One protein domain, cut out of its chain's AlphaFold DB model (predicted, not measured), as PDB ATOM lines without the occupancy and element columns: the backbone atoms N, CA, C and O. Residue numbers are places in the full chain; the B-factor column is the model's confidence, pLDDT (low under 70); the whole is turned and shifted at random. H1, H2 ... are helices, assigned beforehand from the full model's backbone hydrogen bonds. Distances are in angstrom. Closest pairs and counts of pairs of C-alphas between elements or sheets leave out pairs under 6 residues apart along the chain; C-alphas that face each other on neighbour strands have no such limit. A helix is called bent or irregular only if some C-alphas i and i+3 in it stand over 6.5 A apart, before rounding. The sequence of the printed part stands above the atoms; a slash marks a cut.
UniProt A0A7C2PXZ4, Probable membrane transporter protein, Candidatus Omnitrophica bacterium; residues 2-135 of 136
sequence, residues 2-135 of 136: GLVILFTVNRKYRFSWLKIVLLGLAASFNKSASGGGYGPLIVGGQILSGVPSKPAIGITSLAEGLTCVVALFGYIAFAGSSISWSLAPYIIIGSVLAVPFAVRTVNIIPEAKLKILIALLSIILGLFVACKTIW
ATOM      1  N   GLY A   2     -41.116 -26.507 -31.025       72.94
ATOM      2  CA  GLY A   2     -42.573 -26.522 -31.239       72.94
ATOM      3  C   GLY A   2     -43.402 -26.839 -29.982       72.94
ATOM      4  O   GLY A   2     -44.331 -26.100 -29.678       72.94
ATOM      5  N   LEU A   3     -42.995 -27.829 -29.174       75.31
ATOM      6  CA  LEU A   3     -43.639 -28.111 -27.877       75.31
ATOM      7  C   LEU A   3     -43.582 -26.911 -26.917       75.31
ATOM      8  O   LEU A   3     -44.581 -26.564 -26.298       75.31
ATOM      9  N   VAL A   4     -42.438 -26.226 -26.837       75.38
ATOM     10  CA  VAL A   4     -42.257 -25.050 -25.969       75.38
ATOM     11  C   VAL A   4     -43.178 -23.908 -26.402       75.38
ATOM     12  O   VAL A   4     -43.826 -23.299 -25.560       75.38
ATOM     13  N   ILE A   5     -43.297 -23.642 -27.705       72.62
ATOM     14  CA  ILE A   5     -44.210 -22.620 -28.242       72.62
ATOM     15  C   ILE A   5     -45.670 -22.984 -27.927       72.62
ATOM     16  O   ILE A   5     -46.448 -22.111 -27.545       72.62
ATOM     17  N   LEU A   6     -46.032 -24.269 -28.026       72.75
ATOM     18  CA  LEU A   6     -47.379 -24.758 -27.727       72.75
ATOM     19  C   LEU A   6     -47.748 -24.549 -26.248       72.75
ATOM     20  O   LEU A   6     -48.801 -23.990 -25.950       72.75
ATOM     21  N   PHE A   7     -46.852 -24.907 -25.321       72.00
ATOM     22  CA  PHE A   7     -47.071 -24.722 -23.878       72.00
ATOM     23  C   PHE A   7     -47.072 -23.254 -23.436       72.00
ATOM     24  O   PHE A   7     -47.619 -22.913 -22.387       72.00
ATOM     25  N   THR A   8     -46.474 -22.366 -24.226       67.31
ATOM     26  CA  THR A   8     -46.311 -20.948 -23.876       67.31
ATOM     27  C   THR A   8     -47.240 -20.020 -24.655       67.31
ATOM     28  O   THR A   8     -47.191 -18.804 -24.471       67.31
ATOM     29  N   VAL A   9     -48.157 -20.578 -25.455       66.94
ATOM     30  CA  VAL A   9     -49.044 -19.825 -26.357       66.94
ATOM     31  C   VAL A   9     -49.886 -18.763 -25.635       66.94
ATOM     32  O   VAL A   9     -50.117 -17.688 -26.191       66.94
ATOM     33  N   ASN A  10     -50.269 -19.034 -24.379       64.12
ATOM     34  CA  ASN A  10     -51.126 -18.178 -23.549       64.12
ATOM     35  C   ASN A  10     -50.361 -17.305 -22.538       64.12
ATOM     36  O   ASN A  10     -50.974 -16.569 -21.764       64.12
ATOM     37  N   ARG A  11     -49.024 -17.379 -22.501       66.94
ATOM     38  CA  ARG A  11     -48.200 -16.616 -21.554       66.94
ATOM     39  C   ARG A  11     -47.685 -15.335 -22.211       66.94
ATOM     40  O   ARG A  11     -47.113 -15.361 -23.297       66.94
ATOM     41  N   LYS A  12     -47.876 -14.197 -21.534       63.84
ATOM     42  CA  LYS A  12     -47.263 -12.914 -21.906       63.84
ATOM     43  C   LYS A  12     -45.926 -12.784 -21.179       63.84
ATOM     44  O   LYS A  12     -45.899 -12.730 -19.951       63.84
ATOM     45  N   TYR A  13     -44.833 -12.750 -21.931       75.00
ATOM     46  CA  TYR A  13     -43.491 -12.557 -21.384       75.00
ATOM     47  C   TYR A  13     -43.094 -11.084 -21.445       75.00
ATOM     48  O   TYR A  13     -43.473 -10.368 -22.370       75.00
ATOM     49  N   ARG A  14     -42.331 -10.624 -20.449       76.12
ATOM     50  CA  ARG A  14     -41.728  -9.286 -20.468       76.12
ATOM     51  C   ARG A  14     -40.515  -9.269 -21.392       76.12
ATOM     52  O   ARG A  14     -39.715 -10.207 -21.377       76.12
ATOM     53  N   PHE A  15     -40.392  -8.176 -22.138       80.94
ATOM     54  CA  PHE A  15     -39.286  -7.938 -23.053       80.94
ATOM     55  C   PHE A  15     -37.935  -7.909 -22.330       80.94
ATOM     56  O   PHE A  15     -37.814  -7.327 -21.251       80.94
ATOM     57  N   SER A  16     -36.916  -8.540 -22.916       83.88
ATOM     58  CA  SER A  16     -35.552  -8.530 -22.382       83.88
ATOM     59  C   SER A  16     -34.516  -8.564 -23.504       83.88
ATOM     60  O   SER A  16     -34.424  -9.541 -24.246       83.88
ATOM     61  N   TRP A  17     -33.693  -7.516 -23.578       85.50
ATOM     62  CA  TRP A  17     -32.596  -7.397 -24.543       85.50
ATOM     63  C   TRP A  17     -31.559  -8.515 -24.407       85.50
ATOM     64  O   TRP A  17     -31.141  -9.094 -25.404       85.50
ATOM     65  N   LEU A  18     -31.196  -8.874 -23.173       87.88
ATOM     66  CA  LEU A  18     -30.192  -9.908 -22.911       87.88
ATOM     67  C   LEU A  18     -30.632 -11.283 -23.437       87.88
ATOM     68  O   LEU A  18     -29.829 -12.005 -24.024       87.88
ATOM     69  N   LYS A  19     -31.925 -11.617 -23.313       85.94
ATOM     70  CA  LYS A  19     -32.483 -12.856 -23.882       85.94
ATOM     71  C   LYS A  19     -32.416 -12.868 -25.405       85.94
ATOM     72  O   LYS A  19     -32.098 -13.902 -25.977       85.94
ATOM     73  N   ILE A  20     -32.682 -11.733 -26.052       87.62
ATOM     74  CA  ILE A  20     -32.633 -11.611 -27.516       87.62
ATOM     75  C   ILE A  20     -31.201 -11.745 -28.035       87.62
ATOM     76  O   ILE A  20     -30.988 -12.436 -29.025       87.62
ATOM     77  N   VAL A  21     -30.221 -11.143 -27.357       89.19
ATOM     78  CA  VAL A  21     -28.805 -11.260 -27.739       89.19
ATOM     79  C   VAL A  21     -28.319 -12.703 -27.603       89.19
ATOM     80  O   VAL A  21     -27.766 -13.256 -28.552       89.19
ATOM     81  N   LEU A  22     -28.583 -13.349 -26.462       89.50
ATOM     82  CA  LEU A  22     -28.221 -14.755 -26.247       89.50
ATOM     83  C   LEU A  22     -28.920 -15.689 -27.240       89.50
ATOM     84  O   LEU A  22     -28.296 -16.604 -27.775       89.50
ATOM     85  N   LEU A  23     -30.202 -15.439 -27.517       89.94
ATOM     86  CA  LEU A  23     -30.956 -16.167 -28.531       89.94
ATOM     87  C   LEU A  23     -30.325 -15.999 -29.913       89.94
ATOM     88  O   LEU A  23     -30.183 -16.989 -30.621       89.94
ATOM     89  N   GLY A  24     -29.954 -14.774 -30.290       88.44
ATOM     90  CA  GLY A  24     -29.304 -14.477 -31.564       88.44
ATOM     91  C   GLY A  24     -28.009 -15.264 -31.730       88.44
ATOM     92  O   GLY A  24     -27.851 -15.956 -32.729       88.44
ATOM     93  N   LEU A  25     -27.138 -15.257 -30.716       88.38
ATOM     94  CA  LEU A  25     -25.893 -16.035 -30.728       88.38
ATOM     95  C   LEU A  25     -26.151 -17.539 -30.896       88.38
ATOM     96  O   LEU A  25     -25.573 -18.176 -31.779       88.38
ATOM     97  N   ALA A  26     -27.058 -18.104 -30.094       88.19
ATOM     98  CA  ALA A  26     -27.405 -19.521 -30.172       88.19
ATOM     99  C   ALA A  26     -28.042 -19.890 -31.525       88.19
ATOM    100  O   ALA A  26     -27.741 -20.939 -32.096       88.19
ATOM    101  N   ALA A  27     -28.906 -19.024 -32.057       87.38
ATOM    102  CA  ALA A  27     -29.586 -19.231 -33.326       87.38
ATOM    103  C   ALA A  27     -28.617 -19.132 -34.514       87.38
ATOM    104  O   ALA A  27     -28.670 -19.975 -35.405       87.38
ATOM    105  N   SER A  28     -27.701 -18.162 -34.520       85.44
ATOM    106  CA  SER A  28     -26.669 -18.032 -35.555       85.44
ATOM    107  C   SER A  28     -25.759 -19.258 -35.601       85.44
ATOM    108  O   SER A  28     -25.508 -19.790 -36.683       85.44
ATOM    109  N   PHE A  29     -25.337 -19.766 -34.438       85.25
ATOM    110  CA  PHE A  29     -24.568 -21.007 -34.365       85.25
ATOM    111  C   PHE A  29     -25.374 -22.201 -34.895       85.25
ATOM    112  O   PHE A  29     -24.874 -22.978 -35.703       85.25
ATOM    113  N   ASN A  30     -26.653 -22.307 -34.517       85.69
ATOM    114  CA  ASN A  30     -27.551 -23.359 -34.997       85.69
ATOM    115  C   ASN A  30     -27.730 -23.329 -36.529       85.69
ATOM    116  O   ASN A  30     -27.621 -24.371 -37.175       85.69
ATOM    117  N   LYS A  31     -27.924 -22.142 -37.122       84.06
ATOM    118  CA  LYS A  31     -28.028 -21.980 -38.582       84.06
ATOM    119  C   LYS A  31     -26.742 -22.415 -39.281       84.06
ATOM    120  O   LYS A  31     -26.824 -23.094 -40.297       84.06
ATOM    121  N   SER A  32     -25.579 -22.067 -38.728       78.38
ATOM    122  CA  SER A  32     -24.289 -22.440 -39.314       78.38
ATOM    123  C   SER A  32     -23.954 -23.926 -39.158       78.38
ATOM    124  O   SER A  32     -23.354 -24.494 -40.061       78.38
ATOM    125  N   ALA A  33     -24.299 -24.548 -38.027       77.94
ATOM    126  CA  ALA A  33     -23.906 -25.924 -37.717       77.94
ATOM    127  C   ALA A  33     -24.882 -26.974 -38.274       77.94
ATOM    128  O   ALA A  33     -24.452 -27.997 -38.795       77.94
ATOM    129  N   SER A  34     -26.193 -26.742 -38.158       68.88
ATOM    130  CA  SER A  34     -27.221 -27.710 -38.571       68.88
ATOM    131  C   SER A  34     -27.955 -27.319 -39.850       68.88
ATOM    132  O   SER A  34     -28.676 -28.145 -40.401       68.88
ATOM    133  N   GLY A  35     -27.845 -26.066 -40.309       65.62
ATOM    134  CA  GLY A  35     -28.516 -25.577 -41.521       65.62
ATOM    135  C   GLY A  35     -30.052 -25.499 -41.451       65.62
ATOM    136  O   GLY A  35     -30.661 -24.834 -42.285       65.62
ATOM    137  N   GLY A  36     -30.697 -26.122 -40.458       71.12
ATOM    138  CA  GLY A  36     -32.152 -26.258 -40.344       71.12
ATOM    139  C   GLY A  36     -32.697 -25.953 -38.947       71.12
ATOM    140  O   GLY A  36     -31.991 -26.033 -37.950       71.12
ATOM    141  N   GLY A  37     -33.979 -25.577 -38.864       76.56
ATOM    142  CA  GLY A  37     -34.665 -25.303 -37.590       76.56
ATOM    143  C   GLY A  37     -34.443 -23.903 -36.995       76.56
ATOM    144  O   GLY A  37     -35.112 -23.553 -36.020       76.56
ATOM    145  N   TYR A  38     -33.592 -23.076 -37.616       82.62
ATOM    146  CA  TYR A  38     -33.340 -21.680 -37.232       82.62
ATOM    147  C   TYR A  38     -34.627 -20.851 -37.096       82.62
ATOM    148  O   TYR A  38     -34.837 -20.214 -36.068       82.62
ATOM    149  N   GLY A  39     -35.511 -20.900 -38.101       82.50
ATOM    150  CA  GLY A  39     -36.735 -20.090 -38.145       82.50
ATOM    151  C   GLY A  39     -37.638 -20.293 -36.919       82.50
ATOM    152  O   GLY A  39     -37.880 -19.339 -36.180       82.50
ATOM    153  N   PRO A  40     -38.088 -21.529 -36.626       81.62
ATOM    154  CA  PRO A  40     -38.860 -21.808 -35.416       81.62
ATOM    155  C   PRO A  40     -38.134 -21.488 -34.108       81.62
ATOM    156  O   PRO A  40     -38.783 -21.130 -33.125       81.62
ATOM    157  N   LEU A  41     -36.806 -21.630 -34.073       85.56
ATOM    158  CA  LEU A  41     -36.002 -21.370 -32.881       85.56
ATOM    159  C   LEU A  41     -35.947 -19.873 -32.570       85.56
ATOM    160  O   LEU A  41     -36.225 -19.484 -31.436       85.56
ATOM    161  N   ILE A  42     -35.665 -19.030 -33.564       88.25
ATOM    162  CA  ILE A  42     -35.558 -17.588 -33.354       88.25
ATOM    163  C   ILE A  42     -36.932 -16.923 -33.214       88.25
ATOM    164  O   ILE A  42     -37.119 -16.134 -32.292       88.25
ATOM    165  N   VAL A  43     -37.937 -17.320 -34.006       87.25
ATOM    166  CA  VAL A  43     -39.316 -16.818 -33.853       87.25
ATOM    167  C   VAL A  43     -39.892 -17.250 -32.504       87.25
ATOM    168  O   VAL A  43     -40.441 -16.430 -31.769       87.25
ATOM    169  N   GLY A  44     -39.730 -18.525 -32.132       84.06
ATOM    170  CA  GLY A  44     -40.167 -19.037 -30.834       84.06
ATOM    171  C   GLY A  44     -39.457 -18.352 -29.671       84.06
ATOM    172  O   GLY A  44     -40.106 -17.907 -28.727       84.06
ATOM    173  N   GLY A  45     -38.136 -18.198 -29.755       86.69
ATOM    174  CA  GLY A  45     -37.342 -17.516 -28.740       86.69
ATOM    175  C   GLY A  45     -37.678 -16.031 -28.599       86.69
ATOM    176  O   GLY A  45     -37.720 -15.522 -27.480       86.69
ATOM    177  N   GLN A  46     -37.981 -15.338 -29.699       87.44
ATOM    178  CA  GLN A  46     -38.444 -13.949 -29.679       87.44
ATOM    179  C   GLN A  46     -39.821 -13.832 -29.015       87.44
ATOM    180  O   GLN A  46     -40.007 -12.967 -28.159       87.44
ATOM    181  N   ILE A  47     -40.751 -14.746 -29.312       84.69
ATOM    182  CA  ILE A  47     -42.067 -14.802 -28.654       84.69
ATOM    183  C   ILE A  47     -41.921 -15.054 -27.145       84.69
ATOM    184  O   ILE A  47     -42.540 -14.363 -26.334       84.69
ATOM    185  N   LEU A  48     -41.051 -15.988 -26.752       81.88
ATOM    186  CA  LEU A  48     -40.713 -16.266 -25.347       81.88
ATOM    187  C   LEU A  48     -39.971 -15.108 -24.664       81.88
ATOM    188  O   LEU A  48     -39.992 -14.979 -23.440       81.88
ATOM    189  N   SER A  49     -39.333 -14.249 -25.453       83.81
ATOM    190  CA  SER A  49     -38.684 -13.023 -24.994       83.81
ATOM    191  C   SER A  49     -39.627 -11.821 -24.995       83.81
ATOM    192  O   SER A  49     -39.165 -10.721 -24.730       83.81
ATOM    193  N   GLY A  50     -40.927 -12.002 -25.259       79.50
ATOM    194  CA  GLY A  50     -41.943 -10.947 -25.173       79.50
ATOM    195  C   GLY A  50     -42.211 -10.180 -26.471       79.50
ATOM    196  O   GLY A  50     -42.925  -9.180 -26.435       79.50
ATOM    197  N   VAL A  51     -41.673 -10.624 -27.609       83.19
ATOM    198  CA  VAL A  51     -41.950 -10.018 -28.922       83.19
ATOM    199  C   VAL A  51     -43.268 -10.581 -29.483       83.19
ATOM    200  O   VAL A  51     -43.474 -11.797 -29.465       83.19
ATOM    201  N   PRO A  52     -44.186  -9.741 -29.993       82.56
ATOM    202  CA  PRO A  52     -45.391 -10.217 -30.671       82.56
ATOM    203  C   PRO A  52     -45.062 -11.060 -31.912       82.56
ATOM    204  O   PRO A  52     -44.033 -10.891 -32.567       82.56
ATOM    205  N   SER A  53     -45.962 -11.978 -32.253       81.06
ATOM    206  CA  SER A  53     -45.694 -13.082 -33.189       81.06
ATOM    207  C   SER A  53     -45.440 -12.605 -34.617       81.06
ATOM    208  O   SER A  53     -44.511 -13.071 -35.271       81.06
ATOM    209  N   LYS A  54     -46.264 -11.669 -35.107       83.25
ATOM    210  CA  LYS A  54     -46.141 -11.128 -36.469       83.25
ATOM    211  C   LYS A  54     -44.838 -10.329 -36.643       83.25
ATOM    212  O   LYS A  54     -44.093 -10.638 -37.572       83.25
ATOM    213  N   PRO A  55     -44.488  -9.390 -35.739       86.62
ATOM    214  CA  PRO A  55     -43.191  -8.716 -35.791       86.62
ATOM    215  C   PRO A  55     -41.993  -9.654 -35.642       86.62
ATOM    216  O   PRO A  55     -41.013  -9.467 -36.351       86.62
ATOM    217  N   ALA A  56     -42.069 -10.690 -34.799       87.19
ATOM    218  CA  ALA A  56     -40.989 -11.675 -34.668       87.19
ATOM    219  C   ALA A  56     -40.664 -12.365 -36.008       87.19
ATOM    220  O   ALA A  56     -39.502 -12.495 -36.394       87.19
ATOM    221  N   ILE A  57     -41.692 -12.742 -36.775       87.38
ATOM    222  CA  ILE A  57     -41.523 -13.339 -38.110       87.38
ATOM    223  C   ILE A  57     -40.905 -12.331 -39.088       87.38
ATOM    224  O   ILE A  57     -39.995 -12.683 -39.835       87.38
ATOM    225  N   GLY A  58     -41.351 -11.072 -39.054       88.62
ATOM    226  CA  GLY A  58     -40.792 -10.003 -39.887       88.62
ATOM    227  C   GLY A  58     -39.312  -9.730 -39.599       88.62
ATOM    228  O   GLY A  58     -38.502  -9.707 -40.523       88.62
ATOM    229  N   ILE A  59     -38.944  -9.599 -38.320       89.19
ATOM    230  CA  ILE A  59     -37.552  -9.409 -37.879       89.19
ATOM    231  C   ILE A  59     -36.688 -10.589 -38.328       89.19
ATOM    232  O   ILE A  59     -35.590 -10.392 -38.842       89.19
ATOM    233  N   THR A  60     -37.194 -11.811 -38.164       89.00
ATOM    234  CA  THR A  60     -36.490 -13.032 -38.569       89.00
ATOM    235  C   THR A  60     -36.242 -13.075 -40.074       89.00
ATOM    236  O   THR A  60     -35.125 -13.364 -40.490       89.00
ATOM    237  N   SER A  61     -37.252 -12.745 -40.883       88.62
ATOM    238  CA  SER A  61     -37.145 -12.716 -42.347       88.62
ATOM    239  C   SER A  61     -36.137 -11.666 -42.828       88.62
ATOM    240  O   SER A  61     -35.288 -11.950 -43.671       88.62
ATOM    241  N   LEU A  62     -36.162 -10.468 -42.229       90.94
ATOM    242  CA  LEU A  62     -35.192  -9.416 -42.532       90.94
ATOM    243  C   LEU A  62     -33.763  -9.840 -42.162       90.94
ATOM    244  O   LEU A  62     -32.845  -9.682 -42.966       90.94
ATOM    245  N   ALA A  63     -33.581 -10.403 -40.965       89.31
ATOM    246  CA  ALA A  63     -32.288 -10.912 -40.520       89.31
ATOM    247  C   ALA A  63     -31.780 -12.027 -41.444       89.31
ATOM    248  O   ALA A  63     -30.611 -12.022 -41.818       89.31
ATOM    249  N   GLU A  64     -32.657 -12.942 -41.861       87.25
ATOM    250  CA  GLU A  64     -32.310 -14.004 -42.801       87.25
ATOM    251  C   GLU A  64     -31.858 -13.435 -44.150       87.25
ATOM    252  O   GLU A  64     -30.795 -13.822 -44.631       87.25
ATOM    253  N   GLY A  65     -32.569 -12.445 -44.694       89.56
ATOM    254  CA  GLY A  65     -32.161 -11.734 -45.907       89.56
ATOM    255  C   GLY A  65     -30.752 -11.143 -45.805       89.56
ATOM    256  O   GLY A  65     -29.922 -11.384 -46.680       89.56
ATOM    257  N   LEU A  66     -30.439 -10.445 -44.706       91.44
ATOM    258  CA  LEU A  66     -29.095  -9.902 -44.469       91.44
ATOM    259  C   LEU A  66     -28.041 -11.010 -44.351       91.44
ATOM    260  O   LEU A  66     -26.977 -10.916 -44.961       91.44
ATOM    261  N   THR A  67     -28.336 -12.086 -43.615       88.62
ATOM    262  CA  THR A  67     -27.402 -13.217 -43.494       88.62
ATOM    263  C   THR A  67     -27.168 -13.922 -44.827       88.62
ATOM    264  O   THR A  67     -26.043 -14.329 -45.091       88.62
ATOM    265  N   CYS A  68     -28.183 -14.019 -45.692       88.12
ATOM    266  CA  CYS A  68     -28.052 -14.586 -47.032       88.12
ATOM    267  C   CYS A  68     -27.148 -13.732 -47.923       88.12
ATOM    268  O   CYS A  68     -26.336 -14.283 -48.659       88.12
ATOM    269  N   VAL A  69     -27.238 -12.400 -47.830       91.00
ATOM    270  CA  VAL A  69     -26.338 -11.491 -48.558       91.00
ATOM    271  C   VAL A  69     -24.889 -11.700 -48.116       91.00
ATOM    272  O   VAL A  69     -24.012 -11.892 -48.955       91.00
ATOM    273  N   VAL A  70     -24.633 -11.734 -46.803       91.12
ATOM    274  CA  VAL A  70     -23.285 -11.996 -46.265       91.12
ATOM    275  C   VAL A  70     -22.781 -13.380 -46.684       91.12
ATOM    276  O   VAL A  70     -21.637 -13.514 -47.116       91.12
ATOM    277  N   ALA A  71     -23.636 -14.403 -46.613       88.31
ATOM    278  CA  ALA A  71     -23.303 -15.763 -47.026       88.31
ATOM    279  C   ALA A  71     -22.984 -15.854 -48.525       88.31
ATOM    280  O   ALA A  71     -22.046 -16.552 -48.894       88.31
ATOM    281  N   LEU A  72     -23.706 -15.123 -49.379       88.31
ATOM    282  CA  LEU A  72     -23.439 -15.055 -50.815       88.31
ATOM    283  C   LEU A  72     -22.059 -14.453 -51.098       88.31
ATOM    284  O   LEU A  72     -21.284 -15.038 -51.850       88.31
ATOM    285  N   PHE A  73     -21.726 -13.320 -50.469       90.44
ATOM    286  CA  PHE A  73     -20.404 -12.707 -50.623       90.44
ATOM    287  C   PHE A  73     -19.287 -13.618 -50.112       90.44
ATOM    288  O   PHE A  73     -18.276 -13.776 -50.793       90.44
ATOM    289  N   GLY A  74     -19.485 -14.266 -48.960       90.50
ATOM    290  CA  GLY A  74     -18.544 -15.261 -48.447       90.50
ATOM    291  C   GLY A  74     -18.368 -16.436 -49.412       90.50
ATOM    292  O   GLY A  74     -17.248 -16.822 -49.726       90.50
ATOM    293  N   TYR A  75     -19.464 -16.968 -49.952       86.62
ATOM    294  CA  TYR A  75     -19.419 -18.079 -50.900       86.62
ATOM    295  C   TYR A  75     -18.657 -17.719 -52.183       86.62
ATOM    296  O   TYR A  75     -17.820 -18.495 -52.635       86.62
ATOM    297  N   ILE A  76     -18.877 -16.519 -52.731       87.50
ATOM    298  CA  ILE A  76     -18.140 -16.023 -53.903       87.50
ATOM    299  C   ILE A  76     -16.649 -15.842 -53.580       87.50
ATOM    300  O   ILE A  76     -15.805 -16.237 -54.380       87.50
ATOM    301  N   ALA A  77     -16.320 -15.280 -52.413       89.00
ATOM    302  CA  ALA A  77     -14.941 -14.993 -52.020       89.00
ATOM    303  C   ALA A  77     -14.104 -16.255 -51.742       89.00
ATOM    304  O   ALA A  77     -12.917 -16.276 -52.060       89.00
ATOM    305  N   PHE A  78     -14.701 -17.299 -51.155       86.12
ATOM    306  CA  PHE A  78     -13.969 -18.487 -50.693       86.12
ATOM    307  C   PHE A  78     -14.163 -19.739 -51.562       86.12
ATOM    308  O   PHE A  78     -13.295 -20.607 -51.560       86.12
ATOM    309  N   ALA A  79     -15.274 -19.865 -52.295       78.69
ATOM    310  CA  ALA A  79     -15.674 -21.107 -52.976       78.69
ATOM    311  C   ALA A  79     -15.812 -20.972 -54.509       78.69
ATOM    312  O   ALA A  79     -16.340 -21.876 -55.152       78.69
ATOM    313  N   GLY A  80     -15.356 -19.854 -55.092       61.97
ATOM    314  CA  GLY A  80     -15.720 -19.292 -56.407       61.97
ATOM    315  C   GLY A  80     -15.614 -20.130 -57.698       61.97
ATOM    316  O   GLY A  80     -15.712 -19.547 -58.772       61.97
ATOM    317  N   SER A  81     -15.463 -21.457 -57.663       60.19
ATOM    318  CA  SER A  81     -15.317 -22.312 -58.853       60.19
ATOM    319  C   SER A  81     -16.515 -23.222 -59.183       60.19
ATOM    320  O   SER A  81     -16.484 -23.875 -60.222       60.19
ATOM    321  N   SER A  82     -17.577 -23.283 -58.364       66.94
ATOM    322  CA  SER A  82     -18.706 -24.222 -58.572       66.94
ATOM    323  C   SER A  82     -20.098 -23.575 -58.658       66.94
ATOM    324  O   SER A  82     -21.102 -24.229 -58.375       66.94
ATOM    325  N   ILE A  83     -20.195 -22.290 -59.020       73.12
ATOM    326  CA  ILE A  83     -21.498 -21.627 -59.189       73.12
ATOM    327  C   ILE A  83     -22.076 -21.974 -60.562       73.12
ATOM    328  O   ILE A  83     -21.637 -21.463 -61.593       73.12
ATOM    329  N   SER A  84     -23.121 -22.797 -60.573       79.25
ATOM    330  CA  SER A  84     -23.946 -23.029 -61.759       79.25
ATOM    331  C   SER A  84     -24.819 -21.802 -62.037       79.25
ATOM    332  O   SER A  84     -25.985 -21.752 -61.645       79.25
ATOM    333  N   TRP A  85     -24.267 -20.812 -62.741       83.00
ATOM    334  CA  TRP A  85     -24.967 -19.581 -63.144       83.00
ATOM    335  C   TRP A  85     -26.253 -19.831 -63.943       83.00
ATOM    336  O   TRP A  85     -27.155 -18.999 -63.941       83.00
ATOM    337  N   SER A  86     -26.373 -21.008 -64.562       87.31
ATOM    338  CA  SER A  86     -27.598 -21.456 -65.221       87.31
ATOM    339  C   SER A  86     -28.756 -21.691 -64.240       87.31
ATOM    340  O   SER A  86     -29.894 -21.407 -64.586       87.31
ATOM    341  N   LEU A  87     -28.494 -22.139 -63.003       85.06
ATOM    342  CA  LEU A  87     -29.538 -22.445 -62.011       85.06
ATOM    343  C   LEU A  87     -30.052 -21.198 -61.273       85.06
ATOM    344  O   LEU A  87     -31.210 -21.148 -60.859       85.06
ATOM    345  N   ALA A  88     -29.192 -20.188 -61.121       87.06
ATOM    346  CA  ALA A  88     -29.481 -18.958 -60.389       87.06
ATOM    347  C   ALA A  88     -30.800 -18.262 -60.797       87.06
ATOM    348  O   ALA A  88     -31.605 -17.986 -59.902       87.06
ATOM    349  N   PRO A  89     -31.099 -18.012 -62.091       89.19
ATOM    350  CA  PRO A  89     -32.332 -17.323 -62.474       89.19
ATOM    351  C   PRO A  89     -33.593 -18.110 -62.098       89.19
ATOM    352  O   PRO A  89     -34.564 -17.512 -61.639       89.19
ATOM    353  N   TYR A  90     -33.575 -19.442 -62.209       92.75
ATOM    354  CA  TYR A  90     -34.723 -20.279 -61.847       92.75
ATOM    355  C   TYR A  90     -35.036 -20.197 -60.346       92.75
ATOM    356  O   TYR A  90     -36.198 -20.056 -59.961       92.75
ATOM    357  N   ILE A  91     -34.001 -20.219 -59.498       90.31
ATOM    358  CA  ILE A  91     -34.155 -20.109 -58.040       90.31
ATOM    359  C   ILE A  91     -34.641 -18.707 -57.652       90.31
ATOM    360  O   ILE A  91     -35.523 -18.582 -56.799       90.31
ATOM    361  N   ILE A  92     -34.108 -17.656 -58.285       91.19
ATOM    362  CA  ILE A  92     -34.516 -16.269 -58.021       91.19
ATOM    363  C   ILE A  92     -35.987 -16.073 -58.379       91.19
ATOM    364  O   ILE A  92     -36.747 -15.582 -57.549       91.19
ATOM    365  N   ILE A  93     -36.412 -16.499 -59.572       94.00
ATOM    366  CA  ILE A  93     -37.804 -16.360 -60.016       94.00
ATOM    367  C   ILE A  93     -38.741 -17.117 -59.072       94.00
ATOM    368  O   ILE A  93     -39.713 -16.538 -58.588       94.00
ATOM    369  N   GLY A  94     -38.428 -18.376 -58.750       93.00
ATOM    370  CA  GLY A  94     -39.227 -19.166 -57.811       93.00
ATOM    371  C   GLY A  94     -39.331 -18.511 -56.430       93.00
ATOM    372  O   GLY A  94     -40.417 -18.437 -55.857       93.00
ATOM    373  N   SER A  95     -38.223 -17.964 -55.926       89.88
ATOM    374  CA  SER A  95     -38.179 -17.291 -54.624       89.88
ATOM    375  C   SER A  95     -38.997 -16.000 -54.623       89.88
ATOM    376  O   SER A  95     -39.837 -15.811 -53.745       89.88
ATOM    377  N   VAL A  96     -38.808 -15.135 -55.628       93.75
ATOM    378  CA  VAL A  96     -39.519 -13.853 -55.764       93.75
ATOM    379  C   VAL A  96     -41.021 -14.074 -55.901       93.75
ATOM    380  O   VAL A  96     -41.797 -13.376 -55.252       93.75
ATOM    381  N   LEU A  97     -41.437 -15.068 -56.690       93.88
ATOM    382  CA  LEU A  97     -42.849 -15.403 -56.845       93.88
ATOM    383  C   LEU A  97     -43.455 -15.968 -55.559       93.88
ATOM    384  O   LEU A  97     -44.613 -15.678 -55.278       93.88
ATOM    385  N   ALA A  98     -42.703 -16.721 -54.751       92.44
ATOM    386  CA  ALA A  98     -43.201 -17.294 -53.499       92.44
ATOM    387  C   ALA A  98     -43.382 -16.257 -52.370       92.44
ATOM    388  O   ALA A  98     -44.303 -16.387 -51.556       92.44
ATOM    389  N   VAL A  99     -42.547 -15.209 -52.322       89.94
ATOM    390  CA  VAL A  99     -42.574 -14.178 -51.262       89.94
ATOM    391  C   VAL A  99     -43.953 -13.526 -51.053       89.94
ATOM    392  O   VAL A  99     -44.420 -13.526 -49.910       89.94
ATOM    393  N   PRO A 100     -44.653 -12.979 -52.072       91.12
ATOM    394  CA  PRO A 100     -45.931 -12.299 -51.854       91.12
ATOM    395  C   PRO A 100     -47.007 -13.234 -51.284       91.12
ATOM    396  O   PRO A 100     -47.792 -12.815 -50.430       91.12
ATOM    397  N   PHE A 101     -47.021 -14.509 -51.684       91.25
ATOM    398  CA  PHE A 101     -47.948 -15.503 -51.132       91.25
ATOM    399  C   PHE A 101     -47.629 -15.837 -49.672       91.25
ATOM    400  O   PHE A 101     -48.544 -15.927 -48.846       91.25
ATOM    401  N   ALA A 102     -46.345 -15.960 -49.329       87.00
ATOM    402  CA  ALA A 102     -45.911 -16.194 -47.954       87.00
ATOM    403  C   ALA A 102     -46.291 -15.017 -47.039       87.00
ATOM    404  O   ALA A 102     -46.930 -15.212 -46.002       87.00
ATOM    405  N   VAL A 103     -45.982 -13.783 -47.455       87.75
ATOM    406  CA  VAL A 103     -46.302 -12.563 -46.696       87.75
ATOM    407  C   VAL A 103     -47.812 -12.400 -46.528       87.75
ATOM    408  O   VAL A 103     -48.290 -12.121 -45.426       87.75
ATOM    409  N   ARG A 104     -48.591 -12.631 -47.592       89.81
ATOM    410  CA  ARG A 104     -50.056 -12.554 -47.534       89.81
ATOM    411  C   ARG A 104     -50.638 -13.568 -46.549       89.81
ATOM    412  O   ARG A 104     -51.495 -13.204 -45.748       89.81
ATOM    413  N   THR A 105     -50.137 -14.800 -46.552       88.62
ATOM    414  CA  THR A 105     -50.558 -15.848 -45.609       88.62
ATOM    415  C   THR A 105     -50.305 -15.437 -44.155       88.62
ATOM    416  O   THR A 105     -51.208 -15.512 -43.321       88.62
ATOM    417  N   VAL A 106     -49.109 -14.927 -43.852       85.75
ATOM    418  CA  VAL A 106     -48.744 -14.467 -42.498       85.75
ATOM    419  C   VAL A 106     -49.597 -13.274 -42.048       85.75
ATOM    420  O   VAL A 106     -49.970 -13.184 -40.876       85.75
ATOM    421  N   ASN A 107     -49.952 -12.379 -42.972       85.75
ATOM    422  CA  ASN A 107     -50.773 -11.210 -42.659       85.75
ATOM    423  C   ASN A 107     -52.236 -11.564 -42.360       85.75
ATOM    424  O   ASN A 107     -52.807 -10.992 -41.427       85.75
ATOM    425  N   ILE A 108     -52.821 -12.512 -43.100       89.50
ATOM    426  CA  ILE A 108     -54.232 -12.909 -42.959       89.50
ATOM    427  C   ILE A 108     -54.472 -13.720 -41.676       89.50
ATOM    428  O   ILE A 108     -55.506 -13.565 -41.025       89.50
ATOM    429  N   ILE A 109     -53.535 -14.586 -41.285       86.81
ATOM    430  CA  ILE A 109     -53.737 -15.494 -40.150       86.81
ATOM    431  C   ILE A 109     -53.630 -14.722 -38.814       86.81
ATOM    432  O   ILE A 109     -52.685 -13.951 -38.604       86.81
ATOM    433  N   PRO A 110     -54.572 -14.914 -37.868       86.06
ATOM    434  CA  PRO A 110     -54.488 -14.301 -36.544       86.06
ATOM    435  C   PRO A 110     -53.332 -14.897 -35.733       86.06
ATOM    436  O   PRO A 110     -53.036 -16.089 -35.828       86.06
ATOM    437  N   GLU A 111     -52.708 -14.080 -34.882       78.94
ATOM    438  CA  GLU A 111     -51.466 -14.439 -34.181       78.94
ATOM    439  C   GLU A 111     -51.538 -15.761 -33.411       78.94
ATOM    440  O   GLU A 111     -50.611 -16.563 -33.481       78.94
ATOM    441  N   ALA A 112     -52.648 -16.021 -32.714       80.12
ATOM    442  CA  ALA A 112     -52.827 -17.258 -31.956       80.12
ATOM    443  C   ALA A 112     -52.784 -18.502 -32.860       80.12
ATOM    444  O   ALA A 112     -52.086 -19.467 -32.551       80.12
ATOM    445  N   LYS A 113     -53.471 -18.458 -34.010       84.25
ATOM    446  CA  LYS A 113     -53.469 -19.561 -34.983       84.25
ATOM    447  C   LYS A 113     -52.099 -19.716 -35.638       84.25
ATOM    448  O   LYS A 113     -51.652 -20.839 -35.841       84.25
ATOM    449  N   LEU A 114     -51.415 -18.607 -35.911       80.88
ATOM    450  CA  LEU A 114     -50.078 -18.616 -36.499       80.88
ATOM    451  C   LEU A 114     -49.050 -19.276 -35.567       80.88
ATOM    452  O   LEU A 114     -48.268 -20.108 -36.017       80.88
ATOM    453  N   LYS A 115     -49.095 -18.976 -34.260       77.38
ATOM    454  CA  LYS A 115     -48.246 -19.640 -33.255       77.38
ATOM    455  C   LYS A 115     -48.474 -21.151 -33.215       77.38
ATOM    456  O   LYS A 115     -47.507 -21.907 -33.211       77.38
ATOM    457  N   ILE A 116     -49.739 -21.581 -33.202       83.50
ATOM    458  CA  ILE A 116     -50.104 -23.007 -33.188       83.50
ATOM    459  C   ILE A 116     -49.618 -23.692 -34.467       83.50
ATOM    460  O   ILE A 116     -49.024 -24.764 -34.396       83.50
ATOM    461  N   LEU A 117     -49.804 -23.053 -35.625       84.06
ATOM    462  CA  LEU A 117     -49.350 -23.580 -36.909       84.06
ATOM    463  C   LEU A 117     -47.827 -23.779 -36.931       84.06
ATOM    464  O   LEU A 117     -47.361 -24.866 -37.260       84.06
ATOM    465  N   ILE A 118     -47.052 -22.770 -36.517       81.25
ATOM    466  CA  ILE A 118     -45.584 -22.863 -36.441       81.25
ATOM    467  C   ILE A 118     -45.161 -23.976 -35.474       81.25
ATOM    468  O   ILE A 118     -44.246 -24.744 -35.781       81.25
ATOM    469  N   ALA A 119     -45.829 -24.094 -34.322       83.38
ATOM    470  CA  ALA A 119     -45.548 -25.132 -33.335       83.38
ATOM    471  C   ALA A 119     -45.786 -26.542 -33.894       83.38
ATOM    472  O   ALA A 119     -44.894 -27.385 -33.797       83.38
ATOM    473  N   LEU A 120     -46.946 -26.776 -34.516       86.62
ATOM    474  CA  LEU A 120     -47.309 -28.061 -35.116       86.62
ATOM    475  C   LEU A 120     -46.365 -28.436 -36.254       86.62
ATOM    476  O   LEU A 120     -45.801 -29.525 -36.231       86.62
ATOM    477  N   LEU A 121     -46.127 -27.523 -37.200       83.81
ATOM    478  CA  LEU A 121     -45.213 -27.767 -38.318       83.81
ATOM    479  C   LEU A 121     -43.808 -28.115 -37.820       83.81
ATOM    480  O   LEU A 121     -43.201 -29.065 -38.302       83.81
ATOM    481  N   SER A 122     -43.315 -27.408 -36.801       82.38
ATOM    482  CA  SER A 122     -42.000 -27.689 -36.214       82.38
ATOM    483  C   SER A 122     -41.934 -29.053 -35.520       82.38
ATOM    484  O   SER A 122     -40.891 -29.700 -35.556       82.38
ATOM    485  N   ILE A 123     -43.020 -29.487 -34.867       85.75
ATOM    486  CA  ILE A 123     -43.112 -30.818 -34.248       85.75
ATOM    487  C   ILE A 123     -43.128 -31.899 -35.331       85.75
ATOM    488  O   ILE A 123     -42.377 -32.861 -35.224       85.75
ATOM    489  N   ILE A 124     -43.929 -31.715 -36.383       87.19
ATOM    490  CA  ILE A 124     -44.045 -32.660 -37.501       87.19
ATOM    491  C   ILE A 124     -42.701 -32.815 -38.218       87.19
ATOM    492  O   ILE A 124     -42.247 -33.937 -38.413       87.19
ATOM    493  N   LEU A 125     -42.028 -31.709 -38.553       82.62
ATOM    494  CA  LEU A 125     -40.686 -31.741 -39.145       82.62
ATOM    495  C   LEU A 125     -39.677 -32.444 -38.228       82.62
ATOM    496  O   LEU A 125     -38.892 -33.259 -38.702       82.62
ATOM    497  N   GLY A 126     -39.715 -32.166 -36.922       83.50
ATOM    498  CA  GLY A 126     -38.844 -32.825 -35.948       83.50
ATOM    499  C   GLY A 126     -39.076 -34.335 -35.864       83.50
ATOM    500  O   GLY A 126     -38.117 -35.099 -35.890       83.50
ATOM    501  N   LEU A 127     -40.340 -34.769 -35.819       86.94
ATOM    502  CA  LEU A 127     -40.726 -36.183 -35.847       86.94
ATOM    503  C   LEU A 127     -40.296 -36.857 -37.147       86.94
ATOM    504  O   LEU A 127     -39.745 -37.947 -37.109       86.94
ATOM    505  N   PHE A 128     -40.501 -36.200 -38.289       86.62
ATOM    506  CA  PHE A 128     -40.114 -36.738 -39.590       86.62
ATOM    507  C   PHE A 128     -38.602 -36.970 -39.684       86.62
ATOM    508  O   PHE A 128     -38.167 -38.047 -40.089       86.62
ATOM    509  N   VAL A 129     -37.799 -35.990 -39.255       85.06
ATOM    510  CA  VAL A 129     -36.338 -36.131 -39.207       85.06
ATOM    511  C   VAL A 129     -35.928 -37.232 -38.226       85.06
ATOM    512  O   VAL A 129     -35.069 -38.043 -38.566       85.06
ATOM    513  N   ALA A 130     -36.559 -37.319 -37.049       85.19
ATOM    514  CA  ALA A 130     -36.277 -38.375 -36.076       85.19
ATOM    515  C   ALA A 130     -36.594 -39.772 -36.630       85.19
ATOM    516  O   ALA A 130     -35.744 -40.654 -36.564       85.19
ATOM    517  N   CYS A 131     -37.764 -39.961 -37.249       87.81
ATOM    518  CA  CYS A 131     -38.139 -41.225 -37.881       87.81
ATOM    519  C   CYS A 131     -37.161 -41.613 -38.991       87.81
ATOM    520  O   CYS A 131     -36.696 -42.745 -39.000       87.81
ATOM    521  N   LYS A 132     -36.790 -40.676 -39.874       86.19
ATOM    522  CA  LYS A 132     -35.806 -40.929 -40.938       86.19
ATOM    523  C   LYS A 132     -34.404 -41.241 -40.403       86.19
ATOM    524  O   LYS A 132     -33.639 -41.944 -41.044       86.19
ATOM    525  N   THR A 133     -34.040 -40.697 -39.245       85.94
ATOM    526  CA  THR A 133     -32.729 -40.967 -38.631       85.94
ATOM    527  C   THR A 133     -32.702 -42.333 -37.940       85.94
ATOM    528  O   THR A 133     -31.668 -42.990 -37.918       85.94
ATOM    529  N   ILE A 134     -33.830 -42.755 -37.361       84.31
ATOM    530  CA  ILE A 134     -33.966 -44.033 -36.646       84.31
ATOM    531  C   ILE A 134     -34.206 -45.194 -37.619       84.31
ATOM    532  O   ILE A 134     -33.763 -46.310 -37.363       84.31
ATOM    533  N   TRP A 135     -34.898 -44.931 -38.727       64.06
ATOM    534  CA  TRP A 135     -35.183 -45.896 -39.779       64.06
ATOM    535  C   TRP A 135     -34.524 -45.415 -41.082       64.06
ATOM    536  O   TRP A 135     -35.126 -44.585 -41.773       64.06
TER     537      TRP A 135
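Overview. This is residues 2 to 135 of the 136 residues of the protein "Probable membrane transporter protein" of Candidatus Omnitrophica bacterium (UniProt A0A7C2PXZ4). Three helices, H1, H3 and H2, lie side by side with H3 between the other two, and a long open loop made by H4 and the bent helix H5 reaches away from them and folds back. H6 then crosses H1 and H3, and its last part, residues 127 to 134, sticks out free. The 134 residues printed have six named helices, H1 to H6 in chain order, and no named strand; the class is all helix. The whole is only just compact, close to loose, with a radius of gyration of the C-alphas of 16.8 A, and it spans 50 by 37 by 30 A.

Along the chain. Find C-alpha 2 at (-42.573, -26.522, -31.239); here H1 begins and runs to residue 8. H2 holds residues 17 to 34 and is 25.3 A long from first to last C-alpha. H3 holds residues 38 to 48, 15.0 A. At C-alpha 53, (-45.694, -13.082, -33.189), you meet H4, residues 53 to 79, 36.8 A long. H5, residues 88 to 108, was assigned as one helix by its hydrogen bonds but is bent: C-alphas 97 and 100 are 6.6 A apart. Its arms are H5a, residues 88 to 97, and H5b, residues 100 to 108, at a shallow tilt of 28 degrees. H6, residues 111 to 134, runs 34.5 A to C-alpha 134 at (-33.966, -44.033, -36.646).

Arrangement. Start at H3, the hub, which touches four helices. H1 touches it the same way at a shallow tilt of 7 degrees, the closest C-alphas being those of Ile 5 and Gly 44, 6.0 A apart. H2 and H3 form a helical hairpin at 16 degrees, closest at C-alphas Lys 31 and Tyr 38, 5.5 A. H3 and H4 form another, at a shallow tilt of 34 degrees, only just short of steep; H4 touches H3 with residues 53 to 60 alone, closest at C-alphas Val 43 and Ala 56, 5.5 A. H6 only just touches H3, with 3 pairs of C-alphas within 8 A, closest at Pro 40 and Ser 122, 6.7 A. H6 touches H1 with residues 115 to 123 alone, closest at C-alphas Gly 2 and Ala 119, 3.9 A. H5b is close to H4 but not clearly touching, while H4 and H5a are apart. In each helix and arm, every O i to N i+4 pair is within hydrogen-bond range.

Size, cuts and confidence. The two C-alphas farthest apart, those of Asn 10 and Ser 81, are 50.5 A from each other. The printed part has no cut and no long link. Look for pLDDT under 70 at residues 8 to 12, 34 to 35, 80 to 82 and 135; the mean of the printed part is 83.7.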